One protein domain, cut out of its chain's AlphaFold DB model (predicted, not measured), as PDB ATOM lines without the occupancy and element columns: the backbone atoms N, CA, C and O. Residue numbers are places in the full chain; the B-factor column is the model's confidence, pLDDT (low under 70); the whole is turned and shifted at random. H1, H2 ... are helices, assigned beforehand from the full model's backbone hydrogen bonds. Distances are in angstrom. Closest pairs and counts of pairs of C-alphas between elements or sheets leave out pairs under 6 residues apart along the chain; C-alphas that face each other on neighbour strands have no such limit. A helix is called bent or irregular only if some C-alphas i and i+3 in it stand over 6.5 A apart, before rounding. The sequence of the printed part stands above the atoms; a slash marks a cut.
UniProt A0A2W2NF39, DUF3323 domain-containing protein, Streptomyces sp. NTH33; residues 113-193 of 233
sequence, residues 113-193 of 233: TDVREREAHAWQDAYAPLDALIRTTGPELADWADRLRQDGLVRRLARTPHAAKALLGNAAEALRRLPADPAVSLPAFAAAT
ATOM      1  N   THR A 113     -18.715  -6.004 -63.538       78.62
ATOM      2  CA  THR A 113     -18.015  -4.794 -63.095       78.62
ATOM      3  C   THR A 113     -17.736  -4.844 -61.593       78.62
ATOM      4  O   THR A 113     -16.576  -4.764 -61.210       78.62
ATOM      5  N   ASP A 114     -18.737  -5.145 -60.759       79.94
ATOM      6  CA  ASP A 114     -18.570  -5.239 -59.298       79.94
ATOM      7  C   ASP A 114     -17.572  -6.327 -58.883       79.94
ATOM      8  O   ASP A 114     -16.869  -6.206 -57.881       79.94
ATOM      9  N   VAL A 115     -17.530  -7.446 -59.610       83.31
ATOM     10  CA  VAL A 115     -16.538  -8.505 -59.358       83.31
ATOM     11  C   VAL A 115     -15.131  -8.002 -59.685       83.31
ATOM     12  O   VAL A 115     -14.230  -8.155 -58.864       83.31
ATOM     13  N   ARG A 116     -14.952  -7.352 -60.841       85.06
ATOM     14  CA  ARG A 116     -13.660  -6.787 -61.259       85.06
ATOM     15  C   ARG A 116     -13.185  -5.670 -60.336       85.06
ATOM     16  O   ARG A 116     -12.004  -5.620 -60.018       85.06
ATOM     17  N   GLU A 117     -14.083  -4.796 -59.898       87.06
ATOM     18  CA  GLU A 117     -13.774  -3.708 -58.967       87.06
ATOM     19  C   GLU A 117     -13.355  -4.247 -57.602       87.06
ATOM     20  O   GLU A 117     -12.333  -3.823 -57.070       87.06
ATOM     21  N   ARG A 118     -14.077  -5.239 -57.062       88.06
ATOM     22  CA  ARG A 118     -13.689  -5.905 -55.808       88.06
ATOM     23  C   ARG A 118     -12.336  -6.587 -55.917       88.06
ATOM     24  O   ARG A 118     -11.529  -6.486 -54.999       88.06
ATOM     25  N   GLU A 119     -12.067  -7.258 -57.033       89.69
ATOM     26  CA  GLU A 119     -10.763  -7.871 -57.269       89.69
ATOM     27  C   GLU A 119      -9.654  -6.810 -57.380       89.69
ATOM     28  O   GLU A 119      -8.599  -6.958 -56.763       89.69
ATOM     29  N   ALA A 120      -9.891  -5.719 -58.112       89.38
ATOM     30  CA  ALA A 120      -8.952  -4.606 -58.219       89.38
ATOM     31  C   ALA A 120      -8.671  -3.965 -56.851       89.38
ATOM     32  O   ALA A 120      -7.509  -3.728 -56.521       89.38
ATOM     33  N   HIS A 121      -9.708  -3.763 -56.037       91.50
ATOM     34  CA  HIS A 121      -9.584  -3.245 -54.679       91.50
ATOM     35  C   HIS A 121      -8.803  -4.205 -53.779       91.50
ATOM     36  O   HIS A 121      -7.868  -3.786 -53.111       91.50
ATOM     37  N   ALA A 122      -9.077  -5.511 -53.845       93.06
ATOM     38  CA  ALA A 122      -8.313  -6.509 -53.101       93.06
ATOM     39  C   ALA A 122      -6.824  -6.508 -53.497       93.06
ATOM     40  O   ALA A 122      -5.950  -6.653 -52.641       93.06
ATOM     41  N   TRP A 123      -6.516  -6.327 -54.787       92.50
ATOM     42  CA  TRP A 123      -5.138  -6.162 -55.252       92.50
ATOM     43  C   TRP A 123      -4.505  -4.871 -54.740       92.50
ATOM     44  O   TRP A 123      -3.330  -4.895 -54.393       92.50
ATOM     45  N   GLN A 124      -5.246  -3.767 -54.678       92.69
ATOM     46  CA  GLN A 124      -4.763  -2.514 -54.103       92.69
ATOM     47  C   GLN A 124      -4.488  -2.662 -52.598       92.69
ATOM     48  O   GLN A 124      -3.399  -2.331 -52.136       92.69
ATOM     49  N   ASP A 125      -5.418  -3.259 -51.853       94.44
ATOM     50  CA  ASP A 125      -5.296  -3.533 -50.418       94.44
ATOM     51  C   ASP A 125      -4.122  -4.457 -50.082       94.44
ATOM     52  O   ASP A 125      -3.544  -4.371 -48.995       94.44
ATOM     53  N   ALA A 126      -3.741  -5.341 -51.005       95.12
ATOM     54  CA  ALA A 126      -2.567  -6.189 -50.841       95.12
ATOM     55  C   ALA A 126      -1.264  -5.377 -50.736       95.12
ATOM     56  O   ALA A 126      -0.347  -5.805 -50.036       95.12
ATOM     57  N   TYR A 127      -1.191  -4.202 -51.371       94.19
ATOM     58  CA  TYR A 127      -0.034  -3.299 -51.294       94.19
ATOM     59  C   TYR A 127      -0.043  -2.382 -50.069       94.19
ATOM     60  O   TYR A 127       0.998  -1.804 -49.753       94.19
ATOM     61  N   ALA A 128      -1.150  -2.302 -49.324       94.81
ATOM     62  CA  ALA A 128      -1.271  -1.417 -48.167       94.81
ATOM     63  C   ALA A 128      -0.133  -1.553 -47.125       94.81
ATOM     64  O   ALA A 128       0.326  -0.516 -46.639       94.81
ATOM     65  N   PRO A 129       0.382  -2.759 -46.784       92.94
ATOM     66  CA  PRO A 129       1.502  -2.894 -45.846       92.94
ATOM     67  C   PRO A 129       2.802  -2.250 -46.342       92.94
ATOM     68  O   PRO A 129       3.541  -1.668 -45.547       92.94
ATOM     69  N   LEU A 130       3.065  -2.348 -47.649       92.19
ATOM     70  CA  LEU A 130       4.236  -1.752 -48.282       92.19
ATOM     71  C   LEU A 130       4.068  -0.233 -48.416       92.19
ATOM     72  O   LEU A 130       4.983   0.517 -48.095       92.19
ATOM     73  N   ASP A 131       2.877   0.236 -48.791       93.38
ATOM     74  CA  ASP A 131       2.576   1.670 -48.837       93.38
ATOM     75  C   ASP A 131       2.694   2.332 -47.463       93.38
ATOM     76  O   ASP A 131       3.157   3.467 -47.354       93.38
ATOM     77  N   ALA A 132       2.301   1.629 -46.398       93.25
ATOM     78  CA  ALA A 132       2.507   2.099 -45.035       93.25
ATOM     79  C   ALA A 132       4.000   2.253 -44.709       93.25
ATOM     80  O   ALA A 132       4.381   3.297 -44.194       93.25
ATOM     81  N   LEU A 133       4.835   1.267 -45.061       92.75
ATOM     82  CA  LEU A 133       6.287   1.330 -44.857       92.75
ATOM     83  C   LEU A 133       6.926   2.529 -45.573       92.75
ATOM     84  O   LEU A 133       7.704   3.261 -44.967       92.75
ATOM     85  N   ILE A 134       6.586   2.737 -46.847       93.56
ATOM     86  CA  ILE A 134       7.130   3.841 -47.654       93.56
ATOM     87  C   ILE A 134       6.782   5.188 -47.014       93.56
ATOM     88  O   ILE A 134       7.627   6.075 -46.939       93.56
ATOM     89  N   ARG A 135       5.553   5.334 -46.503       92.19
ATOM     90  CA  ARG A 135       5.125   6.565 -45.825       92.19
ATOM     91  C   ARG A 135       5.827   6.800 -44.490       92.19
ATOM     92  O   ARG A 135       6.031   7.955 -44.137       92.19
ATOM     93  N   THR A 136       6.120   5.749 -43.722       89.25
ATOM     94  CA  THR A 136       6.633   5.892 -42.349       89.25
ATOM     95  C   THR A 136       8.147   5.913 -42.254       89.25
ATOM     96  O   THR A 136       8.681   6.553 -41.356       89.25
ATOM     97  N   THR A 137       8.831   5.160 -43.112       81.75
ATOM     98  CA  THR A 137      10.226   4.770 -42.872       81.75
ATOM     99  C   THR A 137      11.155   5.175 -44.004       81.75
ATOM    100  O   THR A 137      12.302   5.497 -43.724       81.75
ATOM    101  N   GLY A 138      10.680   5.184 -45.252       82.56
ATOM    102  CA  GLY A 138      11.569   5.397 -46.390       82.56
ATOM    103  C   GLY A 138      10.840   5.755 -47.682       82.56
ATOM    104  O   GLY A 138      10.461   4.842 -48.427       82.56
ATOM    105  N   PRO A 139      10.646   7.050 -47.997       86.06
ATOM    106  CA  PRO A 139      10.109   7.469 -49.291       86.06
ATOM    107  C   PRO A 139      10.993   7.029 -50.470       86.06
ATOM    108  O   PRO A 139      10.489   6.851 -51.575       86.06
ATOM    109  N   GLU A 140      12.284   6.773 -50.248       88.00
ATOM    110  CA  GLU A 140      13.221   6.230 -51.238       88.00
ATOM    111  C   GLU A 140      12.829   4.838 -51.764       88.00
ATOM    112  O   GLU A 140      13.221   4.449 -52.865       88.00
ATOM    113  N   LEU A 141      12.001   4.093 -51.023       88.31
ATOM    114  CA  LEU A 141      11.470   2.801 -51.461       88.31
ATOM    115  C   LEU A 141      10.314   2.938 -52.468       88.31
ATOM    116  O   LEU A 141       9.901   1.928 -53.047       88.31
ATOM    117  N   ALA A 142       9.797   4.149 -52.707       90.19
ATOM    118  CA  ALA A 142       8.675   4.386 -53.617       90.19
ATOM    119  C   ALA A 142       8.978   3.914 -55.046       90.19
ATOM    120  O   ALA A 142       8.203   3.148 -55.619       90.19
ATOM    121  N   ASP A 143      10.148   4.275 -55.581       90.81
ATOM    122  CA  ASP A 143      10.553   3.883 -56.935       90.81
ATOM    123  C   ASP A 143      10.697   2.362 -57.071       90.81
ATOM    124  O   ASP A 143      10.386   1.779 -58.112       90.81
ATOM    125  N   TRP A 144      11.168   1.692 -56.015       91.00
ATOM    126  CA  TRP A 144      11.248   0.235 -55.985       91.00
ATOM    127  C   TRP A 144       9.856  -0.410 -55.970       91.00
ATOM    128  O   TRP A 144       9.604  -1.343 -56.738       91.00
ATOM    129  N   ALA A 145       8.938   0.105 -55.153       90.00
ATOM    130  CA  ALA A 145       7.570  -0.396 -55.083       90.00
ATOM    131  C   ALA A 145       6.796  -0.175 -56.392       90.00
ATOM    132  O   ALA A 145       6.020  -1.037 -56.806       90.00
ATOM    133  N   ASP A 146       7.041   0.933 -57.088       90.00
ATOM    134  CA  ASP A 146       6.428   1.199 -58.388       90.00
ATOM    135  C   ASP A 146       6.936   0.254 -59.476       90.00
ATOM    136  O   ASP A 146       6.125  -0.271 -60.244       90.00
ATOM    137  N   ARG A 147       8.238  -0.063 -59.494       89.56
ATOM    138  CA  ARG A 147       8.765  -1.125 -60.369       89.56
ATOM    139  C   ARG A 147       8.110  -2.472 -60.067       89.56
ATOM    140  O   ARG A 147       7.642  -3.148 -60.978       89.56
ATOM    141  N   LEU A 148       7.962  -2.818 -58.787       88.50
ATOM    142  CA  LEU A 148       7.324  -4.069 -58.370       88.50
ATOM    143  C   LEU A 148       5.875  -4.202 -58.884       88.50
ATOM    144  O   LEU A 148       5.449  -5.297 -59.269       88.50
ATOM    145  N   ARG A 149       5.131  -3.087 -58.927       87.94
ATOM    146  CA  ARG A 149       3.779  -3.018 -59.506       87.94
ATOM    147  C   ARG A 149       3.796  -3.164 -61.025       87.94
ATOM    148  O   ARG A 149       2.984  -3.918 -61.561       87.94
ATOM    149  N   GLN A 150       4.701  -2.458 -61.703       88.81
ATOM    150  CA  GLN A 150       4.816  -2.450 -63.167       88.81
ATOM    151  C   GLN A 150       5.219  -3.817 -63.730       88.81
ATOM    152  O   GLN A 150       4.604  -4.291 -64.685       88.81
ATOM    153  N   ASP A 151       6.160  -4.495 -63.076       87.94
ATOM    154  CA  ASP A 151       6.706  -5.781 -63.528       87.94
ATOM    155  C   ASP A 151       5.746  -6.963 -63.302       87.94
ATOM    156  O   ASP A 151       5.979  -8.089 -63.763       87.94
ATOM    157  N   GLY A 152       4.666  -6.743 -62.541       86.88
ATOM    158  CA  GLY A 152       3.671  -7.764 -62.218       86.88
ATOM    159  C   GLY A 152       4.233  -8.951 -61.424       86.88
ATOM    160  O   GLY A 152       3.593 -10.004 -61.359       86.88
ATOM    161  N   LEU A 153       5.419  -8.809 -60.820       89.19
ATOM    162  CA  LEU A 153       6.118  -9.885 -60.112       89.19
ATOM    163  C   LEU A 153       5.255 -10.460 -58.983       89.19
ATOM    164  O   LEU A 153       5.092 -11.674 -58.891       89.19
ATOM    165  N   VAL A 154       4.623  -9.594 -58.187       89.25
ATOM    166  CA  VAL A 154       3.750 -10.003 -57.075       89.25
ATOM    167  C   VAL A 154       2.571 -10.831 -57.578       89.25
ATOM    168  O   VAL A 154       2.257 -11.864 -56.998       89.25
ATOM    169  N   ARG A 155       1.951 -10.445 -58.703       88.31
ATOM    170  CA  ARG A 155       0.854 -11.221 -59.304       88.31
ATOM    171  C   ARG A 155       1.321 -12.596 -59.770       88.31
ATOM    172  O   ARG A 155       0.612 -13.581 -59.576       88.31
ATOM    173  N   ARG A 156       2.519 -12.678 -60.353       89.50
ATOM    174  CA  ARG A 156       3.103 -13.940 -60.831       89.50
ATOM    175  C   ARG A 156       3.473 -14.888 -59.689       89.50
ATOM    176  O   ARG A 156       3.318 -16.096 -59.855       89.50
ATOM    177  N   LEU A 157       3.941 -14.352 -58.564       88.81
ATOM    178  CA  LEU A 157       4.339 -15.142 -57.398       88.81
ATOM    179  C   LEU A 157       3.143 -15.545 -56.534       88.81
ATOM    180  O   LEU A 157       3.004 -16.710 -56.187       88.81
ATOM    181  N   ALA A 158       2.261 -14.600 -56.216       89.81
ATOM    182  CA  ALA A 158       1.184 -14.829 -55.264       89.81
ATOM    183  C   ALA A 158      -0.087 -15.414 -55.889       89.81
ATOM    184  O   ALA A 158      -0.846 -16.087 -55.196       89.81
ATOM    185  N   ARG A 159      -0.347 -15.136 -57.177       88.56
ATOM    186  CA  ARG A 159      -1.551 -15.524 -57.951       88.56
ATOM    187  C   ARG A 159      -2.895 -15.017 -57.416       88.56
ATOM    188  O   ARG A 159      -3.817 -14.853 -58.205       88.56
ATOM    189  N   THR A 160      -3.000 -14.706 -56.128       90.00
ATOM    190  CA  THR A 160      -4.196 -14.197 -55.456       90.00
ATOM    191  C   THR A 160      -3.868 -12.935 -54.645       90.00
ATOM    192  O   THR A 160      -2.748 -12.813 -54.137       90.00
ATOM    193  N   PRO A 161      -4.829 -12.004 -54.468       91.56
ATOM    194  CA  PRO A 161      -4.627 -10.818 -53.633       91.56
ATOM    195  C   PRO A 161      -4.298 -11.150 -52.174       91.56
ATOM    196  O   PRO A 161      -3.486 -10.477 -51.546       91.56
ATOM    197  N   HIS A 162      -4.899 -12.214 -51.634       89.81
ATOM    198  CA  HIS A 162      -4.659 -12.641 -50.256       89.81
ATOM    199  C   HIS A 162      -3.205 -13.084 -50.051       89.81
ATOM    200  O   HIS A 162      -2.518 -12.583 -49.161       89.81
ATOM    201  N   ALA A 163      -2.709 -13.954 -50.934       90.44
ATOM    202  CA  ALA A 163      -1.316 -14.378 -50.913       90.44
ATOM    203  C   ALA A 163      -0.354 -13.202 -51.151       90.44
ATOM    204  O   ALA A 163       0.709 -13.132 -50.538       90.44
ATOM    205  N   ALA A 164      -0.746 -12.247 -51.999       92.62
ATOM    206  CA  ALA A 164       0.045 -11.052 -52.268       92.62
ATOM    207  C   ALA A 164       0.163 -10.171 -51.024       92.62
ATOM    208  O   ALA A 164       1.254  -9.698 -50.723       92.62
ATOM    209  N   LYS A 165      -0.930 -10.005 -50.272       92.94
ATOM    210  CA  LYS A 165      -0.948  -9.241 -49.022       92.94
ATOM    211  C   LYS A 165      -0.021  -9.851 -47.976       92.94
ATOM    212  O   LYS A 165       0.725  -9.119 -47.335       92.94
ATOM    213  N   ALA A 166      -0.036 -11.175 -47.831       91.00
ATOM    214  CA  ALA A 166       0.876 -11.873 -46.929       91.00
ATOM    215  C   ALA A 166       2.340 -11.718 -47.373       91.00
ATOM    216  O   ALA A 166       3.188 -11.348 -46.567       91.00
ATOM    217  N   LEU A 167       2.633 -11.910 -48.666       91.94
ATOM    218  CA  LEU A 167       3.982 -11.751 -49.220       91.94
ATOM    219  C   LEU A 167       4.525 -10.324 -49.034       91.94
ATOM    220  O   LEU A 167       5.662 -10.143 -48.605       91.94
ATOM    221  N   LEU A 168       3.715  -9.310 -49.343       93.06
ATOM    222  CA  LEU A 168       4.092  -7.903 -49.207       93.06
ATOM    223  C   LEU A 168       4.168  -7.465 -47.743       93.06
ATOM    224  O   LEU A 168       5.038  -6.669 -47.401       93.06
ATOM    225  N   GLY A 169       3.314  -8.005 -46.872       92.69
ATOM    226  CA  GLY A 169       3.414  -7.813 -45.426       92.69
ATOM    227  C   GLY A 169       4.727  -8.361 -44.868       92.69
ATOM    228  O   GLY A 169       5.429  -7.655 -44.152       92.69
ATOM    229  N   ASN A 170       5.097  -9.573 -45.281       91.06
ATOM    230  CA  ASN A 170       6.357 -10.227 -44.935       91.06
ATOM    231  C   ASN A 170       7.578  -9.431 -45.422       91.06
ATOM    232  O   ASN A 170       8.514  -9.198 -44.659       91.06
ATOM    233  N   ALA A 171       7.553  -8.956 -46.669       91.31
ATOM    234  CA  ALA A 171       8.607  -8.099 -47.205       91.31
ATOM    235  C   ALA A 171       8.705  -6.769 -46.441       91.31
ATOM    236  O   ALA A 171       9.801  -6.338 -46.096       91.31
ATOM    237  N   ALA A 172       7.568  -6.135 -46.139       92.00
ATOM    238  CA  ALA A 172       7.545  -4.890 -45.383       92.00
ATOM    239  C   ALA A 172       8.105  -5.073 -43.963       92.00
ATOM    240  O   ALA A 172       8.862  -4.227 -43.501       92.00
ATOM    241  N   GLU A 173       7.779  -6.175 -43.287       90.44
ATOM    242  CA  GLU A 173       8.310  -6.486 -41.955       90.44
ATOM    243  C   GLU A 173       9.823  -6.724 -41.970       90.44
ATOM    244  O   GLU A 173      10.538  -6.183 -41.128       90.44
ATOM    245  N   ALA A 174      10.331  -7.462 -42.961       90.25
ATOM    246  CA  ALA A 174      11.768  -7.635 -43.140       90.25
ATOM    247  C   ALA A 174      12.472  -6.284 -43.361       90.25
ATOM    248  O   ALA A 174      13.494  -6.013 -42.738       90.25
ATOM    249  N   LEU A 175      11.902  -5.404 -44.189       89.94
ATOM    250  CA  LEU A 175      12.475  -4.081 -44.454       89.94
ATOM    251  C   LEU A 175      12.464  -3.164 -43.220       89.94
ATOM    252  O   LEU A 175      13.407  -2.401 -43.044       89.94
ATOM    253  N   ARG A 176      11.458  -3.254 -42.333       89.00
ATOM    254  CA  ARG A 176      11.426  -2.471 -41.076       89.00
ATOM    255  C   ARG A 176      12.563  -2.799 -40.118       89.00
ATOM    256  O   ARG A 176      12.913  -1.970 -39.290       89.00
ATOM    257  N   ARG A 177      13.100  -4.015 -40.197       88.44
ATOM    258  CA  ARG A 177      14.175  -4.498 -39.320       88.44
ATOM    259  C   ARG A 177      15.564  -4.146 -39.840       88.44
ATOM    260  O   ARG A 177      16.554  -4.571 -39.251       88.44
ATOM    261  N   LEU A 178      15.636  -3.423 -40.957       87.06
ATOM    262  CA  LEU A 178      16.882  -2.931 -41.513       87.06
ATOM    263  C   LEU A 178      17.119  -1.469 -41.098       87.06
ATOM    264  O   LEU A 178      16.169  -0.686 -41.077       87.06
ATOM    265  N   PRO A 179      18.381  -1.081 -40.836       84.81
ATOM    266  CA  PRO A 179      19.561  -1.949 -40.751       84.81
ATOM    267  C   PRO A 179      19.531  -2.833 -39.489       84.81
ATOM    268  O   PRO A 179      19.101  -2.391 -38.428       84.81
ATOM    269  N   ALA A 180      19.986  -4.085 -39.603       84.56
ATOM    270  CA  ALA A 180      20.090  -4.982 -38.452       84.56
ATOM    271  C   ALA A 180      21.296  -4.589 -37.585       84.56
ATOM    272  O   ALA A 180      22.410  -4.488 -38.102       84.56
ATOM    273  N   ASP A 181      21.069  -4.403 -36.285       81.75
ATOM    274  CA  ASP A 181      22.107  -4.095 -35.302       81.75
ATOM    275  C   ASP A 181      22.035  -5.092 -34.125       81.75
ATOM    276  O   ASP A 181      21.005  -5.141 -33.442       81.75
ATOM    277  N   PRO A 182      23.071  -5.930 -33.898       86.69
ATOM    278  CA  PRO A 182      24.320  -6.030 -34.660       86.69
ATOM    279  C   PRO A 182      24.118  -6.606 -36.068       86.69
ATOM    280  O   PRO A 182      23.145  -7.311 -36.344       86.69
ATOM    281  N   ALA A 183      25.078  -6.347 -36.959       89.06
ATOM    282  CA  ALA A 183      25.070  -6.918 -38.300       89.06
ATOM    283  C   ALA A 183      25.073  -8.458 -38.241       89.06
ATOM    284  O   ALA A 183      25.916  -9.075 -37.588       89.06
ATOM    285  N   VAL A 184      24.140  -9.080 -38.962       91.62
ATOM    286  CA  VAL A 184      23.973 -10.537 -39.050       91.62
ATOM    287  C   VAL A 184      24.051 -11.006 -40.503       91.62
ATOM    288  O   VAL A 184      23.860 -10.229 -41.438       91.62
ATOM    289  N   SER A 185      24.318 -12.298 -40.715       89.88
ATOM    290  CA  SER A 185      24.266 -12.891 -42.056       89.88
ATOM    291  C   SER A 185      22.827 -12.928 -42.595       89.88
ATOM    292  O   SER A 185      21.870 -13.038 -41.828       89.88
ATOM    293  N   LEU A 186      22.658 -12.890 -43.924       85.62
ATOM    294  CA  LEU A 186      21.331 -12.959 -44.559       85.62
ATOM    295  C   LEU A 186      20.511 -14.198 -44.140       85.62
ATOM    296  O   LEU A 186      19.323 -14.032 -43.860       85.62
ATOM    297  N   PRO A 187      21.086 -15.418 -44.033       86.19
ATOM    298  CA  PRO A 187      20.341 -16.576 -43.536       86.19
ATOM    299  C   PRO A 187      19.898 -16.427 -42.076       86.19
ATOM    300  O   PRO A 187      18.766 -16.776 -41.749       86.19
ATOM    301  N   ALA A 188      20.757 -15.878 -41.206       86.75
ATOM    302  CA  ALA A 188      20.415 -15.644 -39.802       86.75
ATOM    303  C   ALA A 188      19.305 -14.591 -39.663       86.75
ATOM    304  O   ALA A 188      18.358 -14.784 -38.903       86.75
ATOM    305  N   PHE A 189      19.372 -13.520 -40.458       87.81
ATOM    306  CA  PHE A 189      18.330 -12.498 -40.531       87.81
ATOM    307  C   PHE A 189      16.986 -13.065 -41.009       87.81
ATOM    308  O   PHE A 189      15.945 -12.806 -40.403       87.81
ATOM    309  N   ALA A 190      17.003 -13.872 -42.074       84.88
ATOM    310  CA  ALA A 190      15.802 -14.504 -42.611       84.88
ATOM    311  C   ALA A 190      15.158 -15.460 -41.594       84.88
ATOM    312  O   ALA A 190      13.943 -15.427 -41.420       84.88
ATOM    313  N   ALA A 191      15.962 -16.260 -40.886       84.69
ATOM    314  CA  ALA A 191      15.479 -17.180 -39.855       84.69
ATOM    315  C   ALA A 191      14.905 -16.458 -38.621       84.69
ATOM    316  O   ALA A 191      13.954 -16.941 -38.012       84.69
ATOM    317  N   ALA A 192      15.461 -15.299 -38.257       81.94
ATOM    318  CA  ALA A 192      15.009 -14.496 -37.121       81.94
ATOM    319  C   ALA A 192      13.793 -13.600 -37.435       81.94
ATOM    320  O   ALA A 192      13.198 -13.013 -36.526       81.94
ATOM    321  N   THR A 193      13.421 -13.465 -38.711       81.25
ATOM    322  CA  THR A 193      12.265 -12.665 -39.123       81.25
ATOM    323  C   THR A 193      11.008 -13.540 -39.107       81.25
ATOM    324  O   THR A 193      10.904 -14.460 -39.917       81.25
TER     325      THR A 193
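This is residues 113 to 193 of the 233 residues of the protein "DUF3323 domain-containing protein" of Streptomyces sp. NTH33 (UniProt A0A2W2NF39). A long helix, H1, bends partway, and H4 packs side by side with it across the bend; H2 folds back beside the second arm, H1b, as a helical hairpin. H3 is a short corner piece leading into H4, and H5 sits past the far end of H4 at the end of a loop, while residues 113 to 118 of H1 stick out at the opposite end. The printed part has 81 residues with five named helices, H1 to H5 in chain order, and no named strand; its class is all helix, with helix packing mostly aligned, meaning mostly at shallow tilts. It is only just loose, close to compact, with a radius of gyration of the C-alphas of 14.3 A, and the C-alphas span 51 by 25 by 19 A.

H1, residues 113 to 136, was assigned as one helix by its hydrogen bonds but is bent: C-alphas 126 and 129 are 7.2 A apart, and its arms H1a, residues 113 to 126, and H1b, residues 129 to 136, stand at a steep tilt of 54 degrees. H4, residues 161 to 176, touches H1a with its residues 161 to 168 alone, the same way at a shallow tilt of 19 degrees; the closest C-alphas, of Ala 126 and Lys 165, are 3.9 A apart. H4 also touches H1b, the same way at a shallow tilt of 34.8 degrees, only just short of steep, with the C-alphas of Pro 129 and Gly 169 closest at 5.3 A. H1b forms a helical hairpin with H2, residues 139 to 150: they touch through residues 140 to 145 of H2 alone, opposite ways at a shallow tilt of 26 degrees, the C-alphas of Ile 134 and Leu 141 closest at 5.9 A. H2 is only just irregular, with C-alphas 140 and 143 6.7 A apart, and is apart from H4. H3, residues 153 to 158, touches H4 only at the corner, the C-alphas of Ala 158 and Ala 164 closest at 5.0 A. H5, residues 186 to 192, is close to H4 but not clearly touching; their closest C-alphas, of Ala 174 and Ala 190, are 8.0 A apart. Every O i to N i+4 pair is within hydrogen-bond range in H1a, H1b, H3, H4 and H5, and 6 of 8 are in H2.

H1a begins at C-alpha 113, (-18.015, -4.794, -63.095), and is 19.8 A long. H4 is 22.0 A long and ends at C-alpha 176, (11.426, -2.471, -41.076). H2 is 17.9 A long, and H5 ends at C-alpha 192, (15.009, -14.496, -37.121).

The two C-alphas farthest apart, of Thr 113 and Pro 182, are 51.0 A apart. The printed part has no cut and no long link. Mean pLDDT of the printed part is 89.1, and no printed residue is under 70.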